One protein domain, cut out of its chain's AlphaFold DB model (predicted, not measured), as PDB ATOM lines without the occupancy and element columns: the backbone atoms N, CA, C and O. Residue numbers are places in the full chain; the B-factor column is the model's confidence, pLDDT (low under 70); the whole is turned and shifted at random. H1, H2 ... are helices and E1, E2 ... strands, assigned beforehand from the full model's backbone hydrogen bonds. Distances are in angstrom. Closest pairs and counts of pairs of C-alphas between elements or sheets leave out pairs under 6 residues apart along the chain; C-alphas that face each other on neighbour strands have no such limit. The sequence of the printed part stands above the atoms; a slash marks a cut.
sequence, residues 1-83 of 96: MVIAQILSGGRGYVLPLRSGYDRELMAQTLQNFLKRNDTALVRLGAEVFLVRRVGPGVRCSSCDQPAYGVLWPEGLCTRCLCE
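AT A GLANCE: This is residues 1 to 83 of the 96 residues of an uncharacterized protein of Deltaproteobacteria bacterium (UniProt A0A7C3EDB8). A twisted sheet of four strands has one long helix, H1, packed over one face; past E4 a long looping stretch, residues 54 to 77, leads to short H2 beside H1. The 83 printed residues run E1 E2 H1 E3 E4 H2, class mixed, with sheet order E2 E1 E3 E4, all antiparallel. It is compact, radius of gyration of the C-alphas 11.6 A, spanning 29 by 26 by 20 A.

HOW THE PARTS SIT: Start at E1, residues 2 to 8, a hairpin with E2, residues 11 to 17; N 4 and O 15 are 2.8 A apart. Next, H1, residues 20 to 36, is on the sheet at a height of 7.8 A. E3, residues 39 to 44, has N 43 2.8 A from O 5 of E1. Look at H2, residues 78 to 83: it touches H1 residues 23 to 27 alone, closest at C-alphas Thr 78 and Ala 27, 5.7 A.

IN THESE COORDINATES: Find C-alpha 20 at (133.345, 156.999, 112.514); H1 runs 25.4 A. E4, residues 47 to 53, ends at (133.153, 157.980, 90.237).

THE WHOLE: The printed part has no cut; the link E4 to H2 is long; no printed residue is under 70.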
ATOM      1  N   MET A   1     132.745 169.765 115.154       70.62
ATOM      2  CA  MET A   1     131.727 169.211 114.236       70.62
ATOM      3  C   MET A   1     131.971 169.766 112.841       70.62
ATOM      4  O   MET A   1     132.131 170.976 112.723       70.62
ATOM      5  N   VAL A   2     132.040 168.904 111.825       80.06
ATOM      6  CA  VAL A   2     132.096 169.300 110.404       80.06
ATOM      7  C   VAL A   2     130.750 168.960 109.773       80.06
ATOM      8  O   VAL A   2     130.163 167.940 110.118       80.06
ATOM      9  N   ILE A   3     130.239 169.812 108.890       84.81
ATOM     10  CA  ILE A   3     129.028 169.523 108.114       84.81
ATOM     11  C   ILE A   3     129.473 169.168 106.700       84.81
ATOM     12  O   ILE A   3     130.158 169.966 106.056       84.81
ATOM     13  N   ALA A   4     129.091 167.977 106.246       89.81
ATOM     14  CA  ALA A   4     129.217 167.557 104.863       89.81
ATOM     15  C   ALA A   4     127.946 167.935 104.103       89.81
ATOM     16  O   ALA A   4     126.844 167.593 104.531       89.81
ATOM     17  N   GLN A   5     128.091 168.621 102.975       91.88
ATOM     18  CA  GLN A   5     127.004 168.855 102.026       91.88
ATOM     19  C   GLN A   5     127.377 168.188 100.708       91.88
ATOM     20  O   GLN A   5     128.400 168.525 100.125       91.88
ATOM     21  N   ILE A   6     126.568 167.241 100.248       91.62
ATOM     22  CA  ILE A   6     126.762 166.511  98.995       91.62
ATOM     23  C   ILE A   6     125.714 167.015  98.008       91.62
ATOM     24  O   ILE A   6     124.523 166.958  98.302       91.62
ATOM     25  N   LEU A   7     126.147 167.492  96.847       88.94
ATOM     26  CA  LEU A   7     125.310 168.040  95.785       88.94
ATOM     27  C   LEU A   7     125.596 167.288  94.483       88.94
ATOM     28  O   LEU A   7     126.741 167.216  94.037       88.94
ATOM     29  N   SER A   8     124.571 166.724  93.850       85.56
ATOM     30  CA  SER A   8     124.722 166.032  92.566       85.56
ATOM     31  C   SER A   8     123.373 165.894  91.858       85.56
ATOM     32  O   SER A   8     122.364 165.563  92.486       85.56
ATOM     33  N   GLY A   9     123.341 166.196  90.556       77.19
ATOM     34  CA  GLY A   9     122.146 166.048  89.713       77.19
ATOM     35  C   GLY A   9     120.902 166.783  90.235       77.19
ATOM     36  O   GLY A   9     119.804 166.236  90.184       77.19
ATOM     37  N   GLY A  10     121.069 167.975  90.825       79.94
ATOM     38  CA  GLY A  10     119.972 168.766  91.405       79.94
ATOM     39  C   GLY A  10     119.465 168.285  92.772       79.94
ATOM     40  O   GLY A  10     118.534 168.871  93.319       79.94
ATOM     41  N   ARG A  11     120.067 167.239  93.353       81.88
ATOM     42  CA  ARG A  11     119.758 166.746  94.702       81.88
ATOM     43  C   ARG A  11     120.861 167.135  95.677       81.88
ATOM     44  O   ARG A  11     122.037 167.149  95.314       81.88
ATOM     45  N   GLY A  12     120.466 167.406  96.917       86.38
ATOM     46  CA  GLY A  12     121.372 167.727  98.012       86.38
ATOM     47  C   GLY A  12     121.164 166.811  99.212       86.38
ATOM     48  O   GLY A  12     120.039 166.416  99.509       86.38
ATOM     49  N   TYR A  13     122.247 166.482  99.907       89.00
ATOM     50  CA  TYR A  13     122.227 165.772 101.180       89.00
ATOM     51  C   TYR A  13     123.160 166.467 102.168       89.00
ATOM     52  O   TYR A  13     124.261 166.871 101.796       89.00
ATOM     53  N   VAL A  14     122.731 166.616 103.420       90.19
ATOM     54  CA  VAL A  14     123.515 167.272 104.473       90.19
ATOM     55  C   VAL A  14     123.699 166.301 105.628       90.19
ATOM     56  O   VAL A  14     122.720 165.781 106.154       90.19
ATOM     57  N   LEU A  15     124.950 166.076 106.030       89.00
ATOM     58  CA  LEU A  15     125.308 165.145 107.094       89.00
ATOM     59  C   LEU A  15     126.283 165.797 108.088       89.00
ATOM     60  O   LEU A  15     127.362 166.240 107.685       89.00
ATOM     61  N   PRO A  16     125.958 165.861 109.391       86.69
ATOM     62  CA  PRO A  16     126.936 166.230 110.404       86.69
ATOM     63  C   PRO A  16     127.928 165.078 110.624       86.69
ATOM     64  O   PRO A  16     127.538 163.975 110.977       86.69
ATOM     65  N   LEU A  17     129.224 165.347 110.472       86.50
ATOM     66  CA  LEU A  17     130.296 164.390 110.745       86.50
ATOM     67  C   LEU A  17     130.783 164.554 112.189       86.50
ATOM     68  O   LEU A  17     131.416 165.563 112.541       86.50
ATOM     69  N   ARG A  18     130.472 163.570 113.036       81.56
ATOM     70  CA  ARG A  18     130.825 163.541 114.466       81.56
ATOM     71  C   ARG A  18     131.583 162.276 114.854       81.56
ATOM     72  O   ARG A  18     132.438 162.330 115.730       81.56
ATOM     73  N   SER A  19     131.300 161.167 114.190       81.69
ATOM     74  CA  SER A  19     131.764 159.828 114.548       81.69
ATOM     75  C   SER A  19     132.426 159.116 113.364       81.69
ATOM     76  O   SER A  19     132.503 159.662 112.261       81.69
ATOM     77  N   GLY A  20     132.950 157.909 113.595       80.50
ATOM     78  CA  GLY A  20     133.345 156.999 112.514       80.50
ATOM     79  C   GLY A  20     132.144 156.568 111.666       80.50
ATOM     80  O   GLY A  20     132.219 156.608 110.441       80.50
ATOM     81  N   TYR A  21     131.009 156.298 112.317       85.00
ATOM     82  CA  TYR A  21     129.757 155.916 111.661       85.00
ATOM     83  C   TYR A  21     129.282 156.953 110.631       85.00
ATOM     84  O   TYR A  21     128.964 156.599 109.499       85.00
ATOM     85  N   ASP A  22     129.328 158.250 110.962       87.38
ATOM     86  CA  ASP A  22     128.916 159.303 110.015       87.38
ATOM     87  C   ASP A  22     129.789 159.313 108.749       87.38
ATOM     88  O   ASP A  22     129.331 159.659 107.661       87.38
ATOM     89  N   ARG A  23     131.061 158.912 108.857       85.62
ATOM     90  CA  ARG A  23     131.986 158.855 107.713       85.62
ATOM     91  C   ARG A  23     131.680 157.669 106.816       85.62
ATOM     92  O   ARG A  23     131.781 157.791 105.597       85.62
ATOM     93  N   GLU A  24     131.300 156.541 107.401       86.94
ATOM     94  CA  GLU A  24     130.837 155.376 106.648       86.94
ATOM     95  C   GLU A  24     129.525 155.687 105.931       86.94
ATOM     96  O   GLU A  24     129.409 155.441 104.729       86.94
ATOM     97  N   LEU A  25     128.581 156.332 106.622       90.25
ATOM     98  CA  LEU A  25     127.329 156.789 106.026       90.25
ATOM     99  C   LEU A  25     127.582 157.776 104.881       90.25
ATOM    100  O   LEU A  25     126.968 157.669 103.819       90.25
ATOM    101  N   MET A  26     128.527 158.703 105.046       90.62
ATOM    102  CA  MET A  26     128.957 159.608 103.982       90.62
ATOM    103  C   MET A  26     129.526 158.848 102.776       90.62
ATOM    104  O   MET A  26     129.168 159.153 101.637       90.62
ATOM    105  N   ALA A  27     130.386 157.851 103.004       89.75
ATOM    106  CA  ALA A  27     130.971 157.040 101.940       89.75
ATOM    107  C   ALA A  27     129.897 156.268 101.159       89.75
ATOM    108  O   ALA A  27     129.873 156.326  99.929       89.75
ATOM    109  N   GLN A  28     128.965 155.616 101.858       90.25
ATOM    110  CA  GLN A  28     127.839 154.908 101.241       90.25
ATOM    111  C   GLN A  28     126.907 155.862 100.484       90.25
ATOM    112  O   GLN A  28     126.459 155.560  99.375       90.25
ATOM    113  N   THR A  29     126.645 157.043 101.047       90.94
ATOM    114  CA  THR A  29     125.843 158.082 100.393       90.94
ATOM    115  C   THR A  29     126.497 158.503  99.081       90.94
ATOM    116  O   THR A  29     125.846 158.471  98.039       90.94
ATOM    117  N   LEU A  30     127.798 158.805  99.092       91.69
ATOM    118  CA  LEU A  30     128.539 159.160  97.881       91.69
ATOM    119  C   LEU A  30     128.511 158.053  96.834       91.69
ATOM    120  O   LEU A  30     128.247 158.345  95.673       91.69
ATOM    121  N   GLN A  31     128.696 156.791  97.224       89.94
ATOM    122  CA  GLN A  31     128.572 155.662  96.298       89.94
ATOM    123  C   GLN A  31     127.198 155.627  95.623       89.94
ATOM    124  O   GLN A  31     127.104 155.420  94.416       89.94
ATOM    125  N   ASN A  32     126.120 155.853  96.372       88.88
ATOM    126  CA  ASN A  32     124.766 155.833  95.821       88.88
ATOM    127  C   ASN A  32     124.478 157.026  94.904       88.88
ATOM    128  O   ASN A  32     123.844 156.852  93.861       88.88
ATOM    129  N   PHE A  33     124.971 158.213  95.250       88.25
ATOM    130  CA  PHE A  33     124.892 159.383  94.378       88.25
ATOM    131  C   PHE A  33     125.690 159.174  93.088       88.25
ATOM    132  O   PHE A  33     125.180 159.458  92.001       88.25
ATOM    133  N   LEU A  34     126.894 158.608  93.208       88.81
ATOM    134  CA  LEU A  34     127.802 158.396  92.088       88.81
ATOM    135  C   LEU A  34     127.411 157.211  91.189       88.81
ATOM    136  O   LEU A  34     127.813 157.139  90.034       88.81
ATOM    137  N   LYS A  35     126.569 156.285  91.661       86.44
ATOM    138  CA  LYS A  35     125.953 155.269  90.786       86.44
ATOM    139  C   LYS A  35     125.065 155.892  89.708       86.44
ATOM    140  O   LYS A  35     124.939 155.316  88.634       86.44
ATOM    141  N   ARG A  36     124.419 157.023  90.018       83.12
ATOM    142  CA  ARG A  36     123.461 157.706  89.132       83.12
ATOM    143  C   ARG A  36     124.066 158.899  88.393       83.12
ATOM    144  O   ARG A  36     123.496 159.322  87.398       83.12
ATOM    145  N   ASN A  37     125.182 159.436  88.884       83.75
ATOM    146  CA  ASN A  37     125.863 160.603  88.333       83.75
ATOM    147  C   ASN A  37     127.373 160.356  88.366       83.75
ATOM    148  O   ASN A  37     127.877 159.904  89.381       83.75
ATOM    149  N   ASP A  38     128.136 160.724  87.344       86.62
ATOM    150  CA  ASP A  38     129.587 160.457  87.369       86.62
ATOM    151  C   ASP A  38     130.367 161.361  88.339       86.62
ATOM    152  O   ASP A  38     131.522 161.084  88.675       86.62
ATOM    153  N   THR A  39     129.730 162.428  88.832       90.25
ATOM    154  CA  THR A  39     130.341 163.406  89.736       90.25
ATOM    155  C   THR A  39     129.394 163.875  90.841       90.25
ATOM    156  O   THR A  39     128.176 163.973  90.649       90.25
ATOM    157  N   ALA A  40     129.967 164.251  91.982       92.38
ATOM    158  CA  ALA A  40     129.289 164.924  93.078       92.38
ATOM    159  C   ALA A  40     130.167 166.056  93.624       92.38
ATOM    160  O   ALA A  40     131.367 165.883  93.819       92.38
ATOM    161  N   LEU A  41     129.566 167.212  93.888       92.94
ATOM    162  CA  LEU A  41     130.209 168.285  94.636       92.94
ATOM    163  C   LEU A  41     130.010 168.020  96.121       92.94
ATOM    164  O   LEU A  41     128.885 167.817  96.571       92.94
ATOM    165  N   VAL A  42     131.092 168.024  96.887       92.81
ATOM    166  CA  VAL A  42     131.043 167.804  98.327       92.81
ATOM    167  C   VAL A  42     131.704 168.964  99.036       92.81
ATOM    168  O   VAL A  42     132.890 169.214  98.859       92.81
ATOM    169  N   ARG A  43     130.940 169.671  99.861       89.38
ATOM    170  CA  ARG A  43     131.459 170.708 100.744       89.38
ATOM    171  C   ARG A  43     131.707 170.126 102.126       89.38
ATOM    172  O   ARG A  43     130.787 169.578 102.732       89.38
ATOM    173  N   LEU A  44     132.923 170.281 102.634       86.94
ATOM    174  CA  LEU A  44     133.326 169.910 103.988       86.94
ATOM    175  C   LEU A  44     133.799 171.171 104.712       86.94
ATOM    176  O   LEU A  44     134.937 171.611 104.581       86.94
ATOM    177  N   GLY A  45     132.895 171.796 105.469       80.19
ATOM    178  CA  GLY A  45     133.176 173.094 106.087       80.19
ATOM    179  C   GLY A  45     133.383 174.202 105.044       80.19
ATOM    180  O   GLY A  45     132.433 174.595 104.362       80.19
ATOM    181  N   ALA A  46     134.602 174.740 104.958       80.56
ATOM    182  CA  ALA A  46     134.958 175.790 103.997       80.56
ATOM    183  C   ALA A  46     135.445 175.236 102.648       80.56
ATOM    184  O   ALA A  46     135.426 175.958 101.657       80.56
ATOM    185  N   GLU A  47     135.849 173.967 102.604       84.56
ATOM    186  CA  GLU A  47     136.433 173.352 101.416       84.56
ATOM    187  C   GLU A  47     135.356 172.704 100.546       84.56
ATOM    188  O   GLU A  47     134.378 172.146 101.056       84.56
ATOM    189  N   VAL A  48     135.534 172.782  99.228       89.19
ATOM    190  CA  VAL A  48     134.635 172.191  98.235       89.19
ATOM    191  C   VAL A  48     135.444 171.281  97.329       89.19
ATOM    192  O   VAL A  48     136.436 171.697  96.737       89.19
ATOM    193  N   PHE A  49     134.979 170.047  97.192       91.25
ATOM    194  CA  PHE A  49     135.632 168.999  96.429       91.25
ATOM    195  C   PHE A  49     134.714 168.530  95.308       91.25
ATOM    196  O   PHE A  49     133.521 168.306  95.519       91.25
ATOM    197  N   LEU A  50     135.278 168.329  94.119       90.81
ATOM    198  CA  LEU A  50     134.605 167.609  93.044       90.81
ATOM    199  C   LEU A  50     134.996 166.133  93.132       90.81
ATOM    200  O   LEU A  50     136.080 165.738  92.706       90.81
ATOM    201  N   VAL A  51     134.105 165.321  93.685       92.31
ATOM    202  CA  VAL A  51     134.300 163.880  93.838       92.31
ATOM    203  C   VAL A  51     133.808 163.179  92.581       92.31
ATOM    204  O   VAL A  51     132.715 163.466  92.083       92.31
ATOM    205  N   ARG A  52     134.615 162.256  92.059       88.12
ATOM    206  CA  ARG A  52     134.307 161.524  90.829       88.12
ATOM    207  C   ARG A  52     134.104 160.047  91.113       88.12
ATOM    208  O   ARG A  52     134.737 159.471  92.003       88.12
ATOM    209  N   ARG A  53     133.240 159.431  90.311       90.88
ATOM    210  CA  ARG A  53     133.153 157.980  90.237       90.88
ATOM    211  C   ARG A  53     134.452 157.433  89.657       90.88
ATOM    212  O   ARG A  53     134.959 157.947  88.663       90.88
ATOM    213  N   VAL A  54     134.961 156.367  90.257       90.25
ATOM    214  CA  VAL A  54     136.122 155.633  89.738       90.25
ATOM    215  C   VAL A  54     135.775 154.183  89.424       90.25
ATOM    216  O   VAL A  54     134.823 153.621  89.969       90.25
ATOM    217  N   GLY A  55     136.542 153.589  88.510       86.19
ATOM    218  CA  GLY A  55     136.401 152.188  88.130       86.19
ATOM    219  C   GLY A  55     136.861 151.211  89.221       86.19
ATOM    220  O   GLY A  55     137.478 151.613  90.215       86.19
ATOM    221  N   PRO A  56     136.573 149.911  89.044       83.19
ATOM    222  CA  PRO A  56     137.129 148.869  89.901       83.19
ATOM    223  C   PRO A  56     138.667 148.875  89.830       83.19
ATOM    224  O   PRO A  56     139.246 149.192  88.796       83.19
ATOM    225  N   GLY A  57     139.330 148.539  90.940       86.50
ATOM    226  CA  GLY A  57     140.796 148.459  91.018       86.50
ATOM    227  C   GLY A  57     141.514 149.756  91.405       86.50
ATOM    228  O   GLY A  57     142.694 149.709  91.735       86.50
ATOM    229  N   VAL A  58     140.823 150.900  91.448       91.19
ATOM    230  CA  VAL A  58     141.402 152.143  91.985       91.19
ATOM    231  C   VAL A  58     141.555 152.034  93.503       91.19
ATOM    232  O   VAL A  58     140.617 151.631  94.198       91.19
ATOM    233  N   ARG A  59     142.733 152.393  94.023       92.69
ATOM    234  CA  ARG A  59     143.103 152.272  95.443       92.69
ATOM    235  C   ARG A  59     143.392 153.640  96.055       92.69
ATOM    236  O   ARG A  59     143.800 154.570  95.367       92.69
ATOM    237  N   CYS A  60     143.152 153.754  97.356       92.31
ATOM    238  CA  CYS A  60     143.464 154.941  98.141       92.31
ATOM    239  C   CYS A  60     144.981 155.110  98.280       92.31
ATOM    240  O   CYS A  60     145.653 154.196  98.754       92.31
ATOM    241  N   SER A  61     145.499 156.302  97.989       92.44
ATOM    242  CA  SER A  61     146.927 156.626  98.120       92.44
ATOM    243  C   SER A  61     147.451 156.566  99.559       92.44
ATOM    244  O   SER A  61     148.652 156.443  99.764       92.44
ATOM    245  N   SER A  62     146.569 156.648 100.565       92.62
ATOM    246  CA  SER A  62     146.964 156.685 101.979       92.62
ATOM    247  C   SER A  62     146.870 155.346 102.705       92.62
ATOM    248  O   SER A  62     147.669 155.109 103.602       92.62
ATOM    249  N   CYS A  63     145.877 154.508 102.402       90.12
ATOM    250  CA  CYS A  63     145.652 153.249 103.128       90.12
ATOM    251  C   CYS A  63     145.710 152.009 102.236       90.12
ATOM    252  O   CYS A  63     145.466 150.908 102.724       90.12
ATOM    253  N   ASP A  64     145.965 152.193 100.937       92.94
ATOM    254  CA  ASP A  64     146.037 151.146  99.914       92.94
ATOM    255  C   ASP A  64     144.772 150.263  99.810       92.94
ATOM    256  O   ASP A  64     144.744 149.230  99.143       92.94
ATOM    257  N   GLN A  65     143.667 150.670 100.438       90.12
ATOM    258  CA  GLN A  65     142.379 149.990 100.321       90.12
ATOM    259  C   GLN A  65     141.683 150.375  99.009       90.12
ATOM    260  O   GLN A  65     141.891 151.489  98.513       90.12
ATOM    261  N   PRO A  66     140.821 149.505  98.453       89.44
ATOM    262  CA  PRO A  66     140.000 149.859  97.302       89.44
ATOM    263  C   PRO A  66     139.202 151.146  97.556       89.44
ATOM    264  O   PRO A  66     138.674 151.372  98.642       89.44
ATOM    265  N   ALA A  67     139.082 151.998  96.540       86.69
ATOM    266  CA  ALA A  67     138.313 153.243  96.609       86.69
ATOM    267  C   ALA A  67     136.789 153.005  96.552       86.69
ATOM    268  O   ALA A  67     136.001 153.931  96.728       86.69
ATOM    269  N   TYR A  68     136.359 151.762  96.287       83.81
ATOM    270  CA  TYR A  68     134.953 151.340  96.209       83.81
ATOM    271  C   TYR A  68     134.073 152.299  95.388       83.81
ATOM    272  O   TYR A  68     132.966 152.656  95.786       83.81
ATOM    273  N   GLY A  69     134.587 152.744  94.239       86.44
ATOM    274  CA  GLY A  69     133.869 153.615  93.311       86.44
ATOM    275  C   GLY A  69     133.886 155.108  93.647       86.44
ATOM    276  O   GLY A  69     133.313 155.877  92.879       86.44
ATOM    277  N   VAL A  70     134.546 155.536  94.731       90.25
ATOM    278  CA  VAL A  70     134.636 156.946  95.148       90.25
ATOM    279  C   VAL A  70     136.088 157.329  95.410       90.25
ATOM    280  O   VAL A  70     136.702 156.823  96.348       90.25
ATOM    281  N   LEU A  71     136.625 158.266  94.631       88.44
ATOM    282  CA  LEU A  71     137.950 158.832  94.879       88.44
ATOM    283  C   LEU A  71     137.866 160.352  94.972       88.44
ATOM    284  O   LEU A  71     137.231 161.011  94.145       88.44
ATOM    285  N   TRP A  72     138.513 160.890  95.996       92.88
ATOM    286  CA  TRP A  72     138.644 162.324  96.203       92.88
ATOM    287  C   TRP A  72     139.838 162.878  95.411       92.88
ATOM    288  O   TRP A  72     140.732 162.098  95.064       92.88
ATOM    289  N   PRO A  73     139.869 164.189  95.099       86.94
ATOM    290  CA  PRO A  73     140.912 164.799  94.264       86.94
ATOM    291  C   PRO A  73     142.352 164.494  94.704       86.94
ATOM    292  O   PRO A  73     143.246 164.385  93.872       86.94
ATOM    293  N   GLU A  74     142.574 164.276  95.997       85.25
ATOM    294  CA  GLU A  74     143.871 163.976  96.612       85.25
ATOM    295  C   GLU A  74     144.284 162.495  96.470       85.25
ATOM    296  O   GLU A  74     145.248 162.041  97.091       85.25
ATOM    297  N   GLY A  75     143.525 161.701  95.713       88.50
ATOM    298  CA  GLY A  75     143.712 160.253  95.601       88.50
ATOM    299  C   GLY A  75     143.301 159.490  96.862       88.50
ATOM    300  O   GLY A  75     143.707 158.345  97.062       88.50
ATOM    301  N   LEU A  76     142.509 160.112  97.735       90.62
ATOM    302  CA  LEU A  76     142.090 159.537  99.009       90.62
ATOM    303  C   LEU A  76     140.711 158.885  98.899       90.62
ATOM    304  O   LEU A  76     139.835 159.348  98.169       90.62
ATOM    305  N   CYS A  77     140.492 157.827  99.680       90.31
ATOM    306  CA  CYS A  77     139.143 157.352  99.968       90.31
ATOM    307  C   CYS A  77     138.463 158.268 100.996       90.31
ATOM    308  O   CYS A  77     139.124 158.979 101.757       90.31
ATOM    309  N   THR A  78     137.132 158.199 101.071       89.06
ATOM    310  CA  THR A  78     136.329 159.020 101.992       89.06
ATOM    311  C   THR A  78     136.783 158.904 103.448       89.06
ATOM    312  O   THR A  78     136.814 159.908 104.153       89.06
ATOM    313  N   ARG A  79     137.192 157.709 103.900       86.69
ATOM    314  CA  ARG A  79     137.683 157.510 105.272       86.69
ATOM    315  C   ARG A  79     138.943 158.334 105.547       86.69
ATOM    316  O   ARG A  79     138.946 159.143 106.470       86.69
ATOM    317  N   CYS A  80     139.974 158.159 104.719       87.75
ATOM    318  CA  CYS A  80     141.262 158.831 104.893       87.75
ATOM    319  C   CYS A  80     141.162 160.346 104.705       87.75
ATOM    320  O   CYS A  80     141.854 161.089 105.396       87.75
ATOM    321  N   LEU A  81     140.290 160.826 103.811       88.81
ATOM    322  CA  LEU A  81     140.037 162.262 103.715       88.81
ATOM    323  C   LEU A  81     139.413 162.796 105.011       88.81
ATOM    324  O   LEU A  81     139.895 163.779 105.567       88.81
ATOM    325  N   CYS A  82     138.379 162.129 105.532       83.75
ATOM    326  CA  CYS A  82     137.713 162.554 106.761       83.75
ATOM    327  C   CYS A  82     138.637 162.533 107.990       83.75
ATOM    328  O   CYS A  82     138.455 163.338 108.899       83.75
ATOM    329  N   GLU A  83     139.623 161.636 108.036       81.75
ATOM    330  CA  GLU A  83     140.650 161.596 109.089       81.75
ATOM    331  C   GLU A  83     141.597 162.802 109.047       81.75
ATOM    332  O   GLU A  83     142.024 163.271 110.102       81.75
TER     333      GLU A  83